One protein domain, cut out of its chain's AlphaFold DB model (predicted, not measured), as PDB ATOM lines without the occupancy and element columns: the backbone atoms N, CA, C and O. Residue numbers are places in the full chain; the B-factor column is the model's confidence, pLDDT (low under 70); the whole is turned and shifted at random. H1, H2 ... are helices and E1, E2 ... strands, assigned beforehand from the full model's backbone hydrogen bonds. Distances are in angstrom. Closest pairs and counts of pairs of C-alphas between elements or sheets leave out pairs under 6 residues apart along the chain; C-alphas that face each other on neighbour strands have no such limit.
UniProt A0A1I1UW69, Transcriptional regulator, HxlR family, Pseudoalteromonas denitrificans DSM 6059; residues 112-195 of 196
ATOM      1  N   HIS A 112     200.911 338.437 211.961       96.75
ATOM      2  CA  HIS A 112     202.173 338.227 212.673       96.75
ATOM      3  C   HIS A 112     203.039 339.485 212.774       96.75
ATOM      4  O   HIS A 112     203.890 339.552 213.659       96.75
ATOM      5  N   TRP A 113     202.823 340.491 211.921       97.25
ATOM      6  CA  TRP A 113     203.540 341.767 212.000       97.25
ATOM      7  C   TRP A 113     203.229 342.522 213.290       97.25
ATOM      8  O   TRP A 113     204.103 343.213 213.820       97.25
ATOM      9  N   ASP A 114     202.025 342.333 213.830       96.88
ATOM     10  CA  ASP A 114     201.589 342.997 215.052       96.88
ATOM     11  C   ASP A 114     202.424 342.574 216.266       96.88
ATOM     12  O   ASP A 114     202.635 343.380 217.163       96.88
ATOM     13  N   LEU A 115     202.998 341.364 216.285       97.69
ATOM     14  CA  LEU A 115     203.885 340.927 217.374       97.69
ATOM     15  C   LEU A 115     205.160 341.781 217.456       97.69
ATOM     16  O   LEU A 115     205.600 342.160 218.543       97.69
ATOM     17  N   LEU A 116     205.741 342.115 216.300       97.50
ATOM     18  CA  LEU A 116     206.911 342.987 216.240       97.50
ATOM     19  C   LEU A 116     206.527 344.447 216.516       97.50
ATOM     20  O   LEU A 116     207.289 345.163 217.166       97.50
ATOM     21  N   ALA A 117     205.338 344.875 216.080       96.88
ATOM     22  CA  ALA A 117     204.805 346.195 216.408       96.88
ATOM     23  C   ALA A 117     204.587 346.361 217.915       96.88
ATOM     24  O   ALA A 117     205.036 347.351 218.487       96.88
ATOM     25  N   MET A 118     204.011 345.361 218.583       96.31
ATOM     26  CA  MET A 118     203.926 345.321 220.039       96.31
ATOM     27  C   MET A 118     205.322 345.452 220.650       96.31
ATOM     28  O   MET A 118     205.555 346.371 221.427       96.31
ATOM     29  N   LYS A 119     206.303 344.637 220.235       97.00
ATOM     30  CA  LYS A 119     207.679 344.766 220.749       97.00
ATOM     31  C   LYS A 119     208.242 346.187 220.612       97.00
ATOM     32  O   LYS A 119     208.900 346.661 221.534       97.00
ATOM     33  N   ALA A 120     207.985 346.862 219.492       96.94
ATOM     34  CA  ALA A 120     208.460 348.223 219.235       96.94
ATOM     35  C   ALA A 120     207.774 349.292 220.104       96.94
ATOM     36  O   ALA A 120     208.387 350.310 220.433       96.94
ATOM     37  N   LEU A 121     206.501 349.078 220.441       94.50
ATOM     38  CA  LEU A 121     205.670 350.012 221.203       94.50
ATOM     39  C   LEU A 121     205.684 349.738 222.711       94.50
ATOM     40  O   LEU A 121     205.257 350.592 223.480       94.50
ATOM     41  N   PHE A 122     206.220 348.590 223.133       93.88
ATOM     42  CA  PHE A 122     206.310 348.211 224.535       93.88
ATOM     43  C   PHE A 122     207.064 349.257 225.369       93.88
ATOM     44  O   PHE A 122     208.242 349.552 225.141       93.88
ATOM     45  N   ASN A 123     206.386 349.772 226.389       89.06
ATOM     46  CA  ASN A 123     206.924 350.658 227.398       89.06
ATOM     47  C   ASN A 123     207.233 349.890 228.691       89.06
ATOM     48  O   ASN A 123     206.358 349.602 229.509       89.06
ATOM     49  N   GLN A 124     208.519 349.620 228.906       85.25
ATOM     50  CA  GLN A 124     209.001 348.911 230.088       85.25
ATOM     51  C   GLN A 124     208.760 349.679 231.400       85.25
ATOM     52  O   GLN A 124     208.709 349.045 232.451       85.25
ATOM     53  N   SER A 125     208.601 351.012 231.380       82.94
ATOM     54  CA  SER A 125     208.393 351.793 232.613       82.94
ATOM     55  C   SER A 125     207.055 351.502 233.292       82.94
ATOM     56  O   SER A 125     206.938 351.668 234.501       82.94
ATOM     57  N   GLU A 126     206.064 351.045 232.527       77.75
ATOM     58  CA  GLU A 126     204.716 350.728 233.013       77.75
ATOM     59  C   GLU A 126     204.574 349.259 233.447       77.75
ATOM     60  O   GLU A 126     203.508 348.817 233.884       77.75
ATOM     61  N   PHE A 127     205.661 348.485 233.357       78.75
ATOM     62  CA  PHE A 127     205.667 347.073 233.701       78.75
ATOM     63  C   PHE A 127     205.492 346.855 235.208       78.75
ATOM     64  O   PHE A 127     206.280 347.331 236.027       78.75
ATOM     65  N   LYS A 128     204.499 346.039 235.576       78.25
ATOM     66  CA  LYS A 128     204.241 345.660 236.977       78.25
ATOM     67  C   LYS A 128     204.441 344.176 237.254       78.25
ATOM     68  O   LYS A 128     204.881 343.815 238.344       78.25
ATOM     69  N   LYS A 129     204.084 343.312 236.302       83.62
ATOM     70  CA  LYS A 129     204.062 341.854 236.467       83.62
ATOM     71  C   LYS A 129     204.317 341.160 235.144       83.62
ATOM     72  O   LYS A 129     203.939 341.673 234.098       83.62
ATOM     73  N   GLU A 130     204.949 339.992 235.218       91.00
ATOM     74  CA  GLU A 130     205.135 339.135 234.052       91.00
ATOM     75  C   GLU A 130     203.770 338.647 233.559       91.00
ATOM     76  O   GLU A 130     202.981 338.153 234.361       91.00
ATOM     77  N   ILE A 131     203.493 338.847 232.268       93.62
ATOM     78  CA  ILE A 131     202.233 338.459 231.625       93.62
ATOM     79  C   ILE A 131     202.556 337.841 230.270       93.62
ATOM     80  O   ILE A 131     203.302 338.412 229.471       93.62
ATOM     81  N   THR A 132     201.958 336.690 230.001       95.56
ATOM     82  CA  THR A 132     202.052 335.934 228.758       95.56
ATOM     83  C   THR A 132     200.660 335.759 228.160       95.56
ATOM     84  O   THR A 132     199.809 335.079 228.734       95.56
ATOM     85  N   LEU A 133     200.437 336.340 226.984       96.69
ATOM     86  CA  LEU A 133     199.203 336.203 226.215       96.69
ATOM     87  C   LEU A 133     199.411 335.243 225.040       96.69
ATOM     88  O   LEU A 133     200.382 335.376 224.294       96.69
ATOM     89  N   GLN A 134     198.475 334.316 224.843       97.69
ATOM     90  CA  GLN A 134     198.358 333.504 223.631       97.69
ATOM     91  C   GLN A 134     197.229 334.065 222.763       97.69
ATOM     92  O   GLN A 134     196.095 334.169 223.216       97.69
ATOM     93  N   PHE A 135     197.514 334.350 221.498       97.75
ATOM     94  CA  PHE A 135     196.531 334.712 220.481       97.75
ATOM     95  C   PHE A 135     196.252 333.498 219.592       97.75
ATOM     96  O   PHE A 135     197.189 332.837 219.126       97.75
ATOM     97  N   LYS A 136     194.971 333.197 219.365       96.62
ATOM     98  CA  LYS A 136     194.504 332.155 218.445       96.62
ATOM     99  C   LYS A 136     193.369 332.683 217.585       96.62
ATOM    100  O   LYS A 136     192.316 333.050 218.084       96.62
ATOM    101  N   HIS A 137     193.573 332.658 216.282       95.56
ATOM    102  CA  HIS A 137     192.587 332.980 215.266       95.56
ATOM    103  C   HIS A 137     192.726 331.970 214.117       95.56
ATOM    104  O   HIS A 137     193.748 331.290 214.020       95.56
ATOM    105  N   GLN A 138     191.720 331.858 213.247       91.25
ATOM    106  CA  GLN A 138     191.676 330.845 212.181       91.25
ATOM    107  C   GLN A 138     192.981 330.766 211.363       91.25
ATOM    108  O   GLN A 138     193.492 329.672 211.133       91.25
ATOM    109  N   ASP A 139     193.551 331.923 211.015       89.44
ATOM    110  CA  ASP A 139     194.761 332.038 210.188       89.44
ATOM    111  C   ASP A 139     195.982 332.587 210.953       89.44
ATOM    112  O   ASP A 139     196.966 333.020 210.351       89.44
ATOM    113  N   PHE A 140     195.931 332.623 212.289       95.56
ATOM    114  CA  PHE A 140     197.020 333.162 213.105       95.56
ATOM    115  C   PHE A 140     197.116 332.485 214.472       95.56
ATOM    116  O   PHE A 140     196.154 332.423 215.229       95.56
ATOM    117  N   CYS A 141     198.320 332.043 214.820       97.44
ATOM    118  CA  CYS A 141     198.647 331.570 216.157       97.44
ATOM    119  C   CYS A 141     199.992 332.172 216.562       97.44
ATOM    120  O   CYS A 141     200.989 332.005 215.853       97.44
ATOM    121  N   GLY A 142     200.017 332.884 217.682       98.00
ATOM    122  CA  GLY A 142     201.224 333.505 218.209       98.00
ATOM    123  C   GLY A 142     201.028 333.974 219.639       98.00
ATOM    124  O   GLY A 142     199.909 334.049 220.137       98.00
ATOM    125  N   TRP A 143     202.118 334.283 220.317       98.12
ATOM    126  CA  TRP A 143     202.107 334.655 221.725       98.12
ATOM    127  C   TRP A 143     203.016 335.850 221.974       98.12
ATOM    128  O   TRP A 143     204.009 336.047 221.274       98.12
ATOM    129  N   ALA A 144     202.682 336.631 222.997       97.31
ATOM    130  CA  ALA A 144     203.462 337.766 223.466       97.31
ATOM    131  C   ALA A 144     203.668 337.651 224.976       97.31
ATOM    132  O   ALA A 144     202.732 337.377 225.722       97.31
ATOM    133  N   LYS A 145     204.897 337.881 225.428       94.88
ATOM    134  CA  LYS A 145     205.287 337.864 226.833       94.88
ATOM    135  C   LYS A 145     205.991 339.163 227.191       94.88
ATOM    136  O   LYS A 145     207.047 339.480 226.637       94.88
ATOM    137  N   VAL A 146     205.441 339.863 228.175       93.25
ATOM    138  CA  VAL A 146     206.059 341.027 228.815       93.25
ATOM    139  C   VAL A 146     206.658 340.613 230.149       93.25
ATOM    140  O   VAL A 146     206.048 339.882 230.926       93.25
ATOM    141  N   SER A 147     207.878 341.063 230.417       90.31
ATOM    142  CA  SER A 147     208.592 340.804 231.665       90.31
ATOM    143  C   SER A 147     209.484 341.995 232.024       90.31
ATOM    144  O   SER A 147     209.716 342.887 231.206       90.31
ATOM    145  N   LYS A 148     210.098 341.958 233.212       87.44
ATOM    146  CA  LYS A 148     211.149 342.917 233.596       87.44
ATOM    147  C   LYS A 148     212.352 342.906 232.646       87.44
ATOM    148  O   LYS A 148     213.099 343.873 232.616       87.44
ATOM    149  N   ASN A 149     212.538 341.818 231.894       86.56
ATOM    150  CA  ASN A 149     213.619 341.653 230.925       86.56
ATOM    151  C   ASN A 149     213.227 342.152 229.521       86.56
ATOM    152  O   ASN A 149     213.999 341.983 228.582       86.56
ATOM    153  N   GLY A 150     212.034 342.737 229.367       90.81
ATOM    154  CA  GLY A 150     211.527 343.262 228.103       90.81
ATOM    155  C   GLY A 150     210.387 342.433 227.512       90.81
ATOM    156  O   GLY A 150     209.719 341.660 228.205       90.81
ATOM    157  N   PHE A 151     210.182 342.622 226.211       94.88
ATOM    158  CA  PHE A 151     209.129 341.992 225.422       94.88
ATOM    159  C   PHE A 151     209.701 340.866 224.552       94.88
ATOM    160  O   PHE A 151     210.649 341.064 223.785       94.88
ATOM    161  N   THR A 152     209.097 339.686 224.646       95.69
ATOM    162  CA  THR A 152     209.409 338.510 223.820       95.69
ATOM    163  C   THR A 152     208.134 337.978 223.189       95.69
ATOM    164  O   THR A 152     207.051 338.157 223.736       95.69
ATOM    165  N   PHE A 153     208.247 337.338 222.035       97.81
ATOM    166  CA  PHE A 153     207.095 336.810 221.318       97.81
ATOM    167  C   PHE A 153     207.498 335.620 220.450       97.81
ATOM    168  O   PHE A 153     208.687 335.353 220.254       97.81
ATOM    169  N   GLY A 154     206.507 334.928 219.898       97.50
ATOM    170  CA  GLY A 154     206.731 333.873 218.922       97.50
ATOM    171  C   GLY A 154     205.461 333.473 218.183       97.50
ATOM    172  O   GLY A 154     204.355 333.855 218.558       97.50
ATOM    173  N   LEU A 155     205.640 332.696 217.117       97.69
ATOM    174  CA  LEU A 155     204.548 332.063 216.381       97.69
ATOM    175  C   LEU A 155     204.250 330.667 216.937       97.69
ATOM    176  O   LEU A 155     205.142 329.992 217.456       97.69
ATOM    177  N   GLY A 156     203.003 330.227 216.774       96.81
ATOM    178  CA  GLY A 156     202.493 328.956 217.280       96.81
ATOM    179  C   GLY A 156     202.048 329.012 218.742       96.81
ATOM    180  O   GLY A 156     201.800 330.082 219.303       96.81
ATOM    181  N   ASP A 157     201.924 327.829 219.341       96.69
ATOM    182  CA  ASP A 157     201.495 327.660 220.726       96.69
ATOM    183  C   ASP A 157     202.642 327.878 221.724       96.69
ATOM    184  O   ASP A 157     203.753 327.367 221.553       96.69
ATOM    185  N   ILE A 158     202.345 328.571 222.824       96.25
ATOM    186  CA  ILE A 158     203.176 328.590 224.027       96.25
ATOM    187  C   ILE A 158     202.682 327.555 225.041       96.25
ATOM    188  O   ILE A 158     201.486 327.315 225.186       96.25
ATOM    189  N   LYS A 159     203.612 326.934 225.775       92.44
ATOM    190  CA  LYS A 159     203.283 325.890 226.764       92.44
ATOM    191  C   LYS A 159     202.457 326.407 227.943       92.44
ATOM    192  O   LYS A 159     201.662 325.657 228.496       92.44
ATOM    193  N   VAL A 160     202.712 327.644 228.366       92.12
ATOM    194  CA  VAL A 160     202.064 328.281 229.515       92.12
ATOM    195  C   VAL A 160     201.741 329.716 229.125       92.12
ATOM    196  O   VAL A 160     202.638 330.461 228.736       92.12
ATOM    197  N   SER A 161     200.468 330.080 229.229       95.12
ATOM    198  CA  SER A 161     199.962 331.437 229.030       95.12
ATOM    199  C   SER A 161     199.073 331.819 230.203       95.12
ATOM    200  O   SER A 161     198.293 330.987 230.666       95.12
ATOM    201  N   ASP A 162     199.133 333.076 230.628       95.06
ATOM    202  CA  ASP A 162     198.248 333.623 231.658       95.06
ATOM    203  C   ASP A 162     196.834 333.859 231.108       95.06
ATOM    204  O   ASP A 162     195.849 333.754 231.837       95.06
ATOM    205  N   LEU A 163     196.725 334.142 229.805       95.12
ATOM    206  CA  LEU A 163     195.450 334.321 229.119       95.12
ATOM    207  C   LEU A 163     195.545 333.898 227.650       95.12
ATOM    208  O   LEU A 163     196.492 334.256 226.947       95.12
ATOM    209  N   GLN A 164     194.526 333.177 227.180       95.69
ATOM    210  CA  GLN A 164     194.327 332.890 225.763       95.69
ATOM    211  C   GLN A 164     193.204 333.769 225.208       95.69
ATOM    212  O   GLN A 164     192.103 333.809 225.754       95.69
ATOM    213  N   LEU A 165     193.483 334.439 224.096       95.19
ATOM    214  CA  LEU A 165     192.564 335.280 223.350       95.19
ATOM    215  C   LEU A 165     192.238 334.609 222.018       95.19
ATOM    216  O   LEU A 165     193.135 334.311 221.228       95.19
ATOM    217  N   ASN A 166     190.948 334.398 221.754       95.56
ATOM    218  CA  ASN A 166     190.468 333.822 220.496       95.56
ATOM    219  C   ASN A 166     190.264 334.920 219.430       95.56
ATOM    220  O   ASN A 166     189.173 335.071 218.890       95.56
ATOM    221  N   MET A 167     191.289 335.746 219.220       95.12
ATOM    222  CA  MET A 167     191.300 336.884 218.300       95.12
ATOM    223  C   MET A 167     192.742 337.221 217.896       95.12
ATOM    224  O   MET A 167     193.709 336.738 218.492       95.12
ATOM    225  N   THR A 168     192.885 338.066 216.887       96.38
ATOM    226  CA  THR A 168     194.136 338.698 216.466       96.38
ATOM    227  C   THR A 168     194.485 339.895 217.353       96.38
ATOM    228  O   THR A 168     193.678 340.393 218.140       96.38
ATOM    229  N   ILE A 169     195.712 340.394 217.214       95.50
ATOM    230  CA  ILE A 169     196.167 341.591 217.932       95.50
ATOM    231  C   ILE A 169     195.455 342.848 217.405       95.50
ATOM    232  O   ILE A 169     195.093 343.721 218.191       95.50
ATOM    233  N   ALA A 170     195.193 342.926 216.096       93.38
ATOM    234  CA  ALA A 170     194.423 344.013 215.492       93.38
ATOM    235  C   ALA A 170     192.969 344.063 216.002       93.38
ATOM    236  O   ALA A 170     192.446 345.143 216.290       93.38
ATOM    237  N   GLU A 171     192.326 342.905 216.174       94.62
ATOM    238  CA  GLU A 171     190.995 342.809 216.787       94.62
ATOM    239  C   GLU A 171     191.023 343.215 218.262       94.62
ATOM    240  O   GLU A 171     190.164 343.986 218.686       94.62
ATOM    241  N   LEU A 172     192.042 342.791 219.023       94.31
ATOM    242  CA  LEU A 172     192.231 343.248 220.403       94.31
ATOM    243  C   LEU A 172     192.366 344.776 220.462       94.31
ATOM    244  O   LEU A 172     191.675 345.418 221.250       94.31
ATOM    245  N   LYS A 173     193.207 345.372 219.607       91.94
ATOM    246  CA  LYS A 173     193.350 346.832 219.509       91.94
ATOM    247  C   LYS A 173     192.010 347.502 219.200       91.94
ATOM    248  O   LYS A 173     191.645 348.463 219.866       91.94
ATOM    249  N   THR A 174     191.257 346.967 218.244       92.31
ATOM    250  CA  THR A 174     189.929 347.484 217.879       92.31
ATOM    251  C   THR A 174     188.948 347.408 219.051       92.31
ATOM    252  O   THR A 174     188.212 348.360 219.305       92.31
ATOM    253  N   ALA A 175     188.951 346.311 219.809       92.31
ATOM    254  CA  ALA A 175     188.115 346.158 220.996       92.31
ATOM    255  C   ALA A 175     188.497 347.156 222.105       92.31
ATOM    256  O   ALA A 175     187.616 347.722 222.754       92.31
ATOM    257  N   ILE A 176     189.795 347.433 222.284       90.88
ATOM    258  CA  ILE A 176     190.295 348.465 223.208       90.88
ATOM    259  C   ILE A 176     189.843 349.860 222.763       90.88
ATOM    260  O   ILE A 176     189.285 350.601 223.575       90.88
ATOM    261  N   ASP A 177     190.029 350.200 221.485       89.44
ATOM    262  CA  ASP A 177     189.639 351.494 220.907       89.44
ATOM    263  C   ASP A 177     188.118 351.728 221.060       89.44
ATOM    264  O   ASP A 177     187.674 352.828 221.395       89.44
ATOM    265  N   ASN A 178     187.320 350.662 220.927       93.31
ATOM    266  CA  ASN A 178     185.867 350.670 221.128       93.31
ATOM    267  C   ASN A 178     185.426 350.586 222.601       93.31
ATOM    268  O   ASN A 178     184.224 350.583 222.874       93.31
ATOM    269  N   LYS A 179     186.363 350.535 223.554       89.69
ATOM    270  CA  LYS A 179     186.100 350.389 224.997       89.69
ATOM    271  C   LYS A 179     185.214 349.183 225.332       89.69
ATOM    272  O   LYS A 179     184.306 349.282 226.160       89.69
ATOM    273  N   ASP A 180     185.473 348.046 224.691       89.94
ATOM    274  CA  ASP A 180     184.755 346.799 224.947       89.94
ATOM    275  C   ASP A 180     184.891 346.387 226.423       89.94
ATOM    276  O   ASP A 180     185.992 346.171 226.939       89.94
ATOM    277  N   LYS A 181     183.753 346.265 227.115       84.88
ATOM    278  CA  LYS A 181     183.712 345.912 228.539       84.88
ATOM    279  C   LYS A 181     184.353 344.560 228.830       84.88
ATOM    280  O   LYS A 181     185.029 344.433 229.842       84.88
ATOM    281  N   SER A 182     184.201 343.580 227.939       83.50
ATOM    282  CA  SER A 182     184.776 342.242 228.125       83.50
ATOM    283  C   SER A 182     186.308 342.259 228.176       83.50
ATOM    284  O   SER A 182     186.918 341.433 228.857       83.50
ATOM    285  N   ILE A 183     186.928 343.237 227.506       84.50
ATOM    286  CA  ILE A 183     188.373 343.476 227.523       84.50
ATOM    287  C   ILE A 183     188.774 344.298 228.750       84.50
ATOM    288  O   ILE A 183     189.729 343.945 229.442       84.50
ATOM    289  N   LEU A 184     188.046 345.380 229.037       78.62
ATOM    290  CA  LEU A 184     188.390 346.320 230.109       78.62
ATOM    291  C   LEU A 184     188.153 345.763 231.522       78.62
ATOM    292  O   LEU A 184     188.862 346.146 232.449       78.62
ATOM    293  N   GLU A 185     187.182 344.867 231.692       82.38
ATOM    294  CA  GLU A 185     186.859 344.225 232.976       82.38
ATOM    295  C   GLU A 185     187.670 342.935 233.213       82.38
ATOM    296  O   GLU A 185     187.568 342.313 234.271       82.38
ATOM    297  N   ASN A 186     188.507 342.528 232.253       89.31
ATOM    298  CA  ASN A 186     189.394 341.382 232.412       89.31
ATOM    299  C   ASN A 186     190.449 341.644 233.506       89.31
ATOM    300  O   ASN A 186     190.973 342.745 233.636       89.31
ATOM    301  N   LEU A 187     190.816 340.614 234.272       83.00
ATOM    302  CA  LEU A 187     191.769 340.750 235.383       83.00
ATOM    303  C   LEU A 187     193.232 340.951 234.941       83.00
ATOM    304  O   LEU A 187     194.046 341.400 235.743       83.00
ATOM    305  N   ILE A 188     193.577 340.598 233.699       84.69
ATOM    306  CA  ILE A 188     194.952 340.575 233.171       84.69
ATOM    307  C   ILE A 188     195.154 341.652 232.098       84.69
ATOM    308  O   ILE A 188     196.175 342.343 232.097       84.69
ATOM    309  N   LEU A 189     194.190 341.827 231.186       86.19
ATOM    310  CA  LEU A 189     194.354 342.711 230.022       86.19
ATOM    311  C   LEU A 189     194.653 344.175 230.380       86.19
ATOM    312  O   LEU A 189     195.546 344.731 229.750       86.19
ATOM    313  N   PRO A 190     194.031 344.813 231.389       84.94
ATOM    314  CA  PRO A 190     194.356 346.195 231.742       84.94
ATOM    315  C   PRO A 190     195.814 346.397 232.179       84.94
ATOM    316  O   PRO A 190     196.403 347.435 231.882       84.94
ATOM    317  N   ASP A 191     196.420 345.423 232.869       84.00
ATOM    318  CA  ASP A 191     197.847 345.470 233.222       84.00
ATOM    319  C   ASP A 191     198.734 345.329 231.981       84.00
ATOM    320  O   ASP A 191     199.730 346.039 231.850       84.00
ATOM    321  N   PHE A 192     198.349 344.452 231.055       85.38
ATOM    322  CA  PHE A 192     199.059 344.267 229.795       85.38
ATOM    323  C   PHE A 192     198.979 345.506 228.891       85.38
ATOM    324  O   PHE A 192     199.997 345.965 228.385       85.38
ATOM    325  N   ILE A 193     197.781 346.072 228.721       86.50
ATOM    326  CA  ILE A 193     197.508 347.222 227.847       86.50
ATOM    327  C   ILE A 193     198.286 348.454 228.301       86.50
ATOM    328  O   ILE A 193     198.813 349.165 227.462       86.50
ATOM    329  N   ARG A 194     198.431 348.673 229.616       85.06
ATOM    330  CA  ARG A 194     199.229 349.786 230.162       85.06
ATOM    331  C   ARG A 194     200.689 349.797 229.704       85.06
ATOM    332  O   ARG A 194     201.339 350.827 229.812       85.06
ATOM    333  N   CYS A 195     201.205 348.669 229.220       83.69
ATOM    334  CA  CYS A 195     202.560 348.581 228.699       83.69
ATOM    335  C   CYS A 195     202.702 349.092 227.250       83.69
ATOM    336  O   CYS A 195     203.791 348.949 226.704       83.69
TER     337      CYS A 195
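AT A GLANCE: This is residues 112 to 195 of the 196 residues of the protein "Transcriptional regulator, HxlR family" of Pseudoalteromonas denitrificans DSM 6059 (UniProt A0A1I1UW69). A twisted sheet of four strands has its helices gathered over one face: H1 lies lengthwise over the edge strand E3, while H2 and H4 meet the sheet with only part of their length and the small H3 lies beyond them, away from the sheet. The link of residues 156 to 162 crosses the other face on its way from E3 to the short strand E4 at the opposite edge. The printed part has 84 residues, with four named helices and four named strands in the order H1 E1 E2 E3 E4 H2 H3 H4; the sheet runs E3 E2 E1 E4 and is mixed, and the class is mixed, helices and strands. The whole is compact, with a radius of gyration of the C-alphas of 11.9 A, and its outline is rounded, spanning 32 by 28 by 22 A.

IN THESE COORDINATES: H1, residues 113 to 121, begins at C-alpha 113 (203.540, 341.767, 212.000) and is 12.5 A long. E1, residues 131 to 137, is 19.8 A long; E2, residues 140 to 147, begins at C-alpha 140 (197.020, 333.162, 213.105) and is 23.2 A long; E3, residues 150 to 155, is 17.7 A long. E4 is residues 163 to 165, 6.5 A. H2, residues 169 to 177, is 12.2 A long. H3 is residues 181 to 184, 5.0 A, and H4, residues 189 to 193, 5.9 A, ends at C-alpha 193 (197.508, 347.222, 227.847).

HOW THE PARTS SIT: E1, E2 and E3 form a meander, each strand the antiparallel neighbour of the one before. In the hairpin of E1 and E2, N 133 and O 144 are 2.8 A apart, within hydrogen-bond range. In the hairpin of E2 and E3, N 145 and O 152 are 2.8 A apart, also within range. E4 is parallel to E1 at 25 degrees, with N 165 and O 134 at 2.8 A. H1 is on the sheet at a height of 9.0 A, over E3 and along it at 0 degrees on the local plane; their closest C-alphas, of Lys 119 and Phe 151, are 5.6 A apart. H2 only grazes the sheet with residues 169 to 172, and H4 only grazes it with residues 189 to 192. H1 and H2 only just touch, only at their ends, with 3 pairs of C-alphas within 8 A; the closest, of Asp 114 and Ile 169, are 6.3 A apart. H3 is not on the sheet. It only just touches H2, only at the corner, with 3 pairs of C-alphas within 8 A, the closest being those of Ile 176 and Ile 183 at 6.9 A. Every O i to N i+4 pair is within hydrogen-bond range in H1, H2 and H4, and H3 is too short for such a pair.

THE WHOLE: The C-alphas of Ser 125 and Gln 138, the two farthest apart, are 33.7 A apart. The printed part has no cut and no long link. The mean pLDDT of the printed part is 91.8, and no printed residue is under 70.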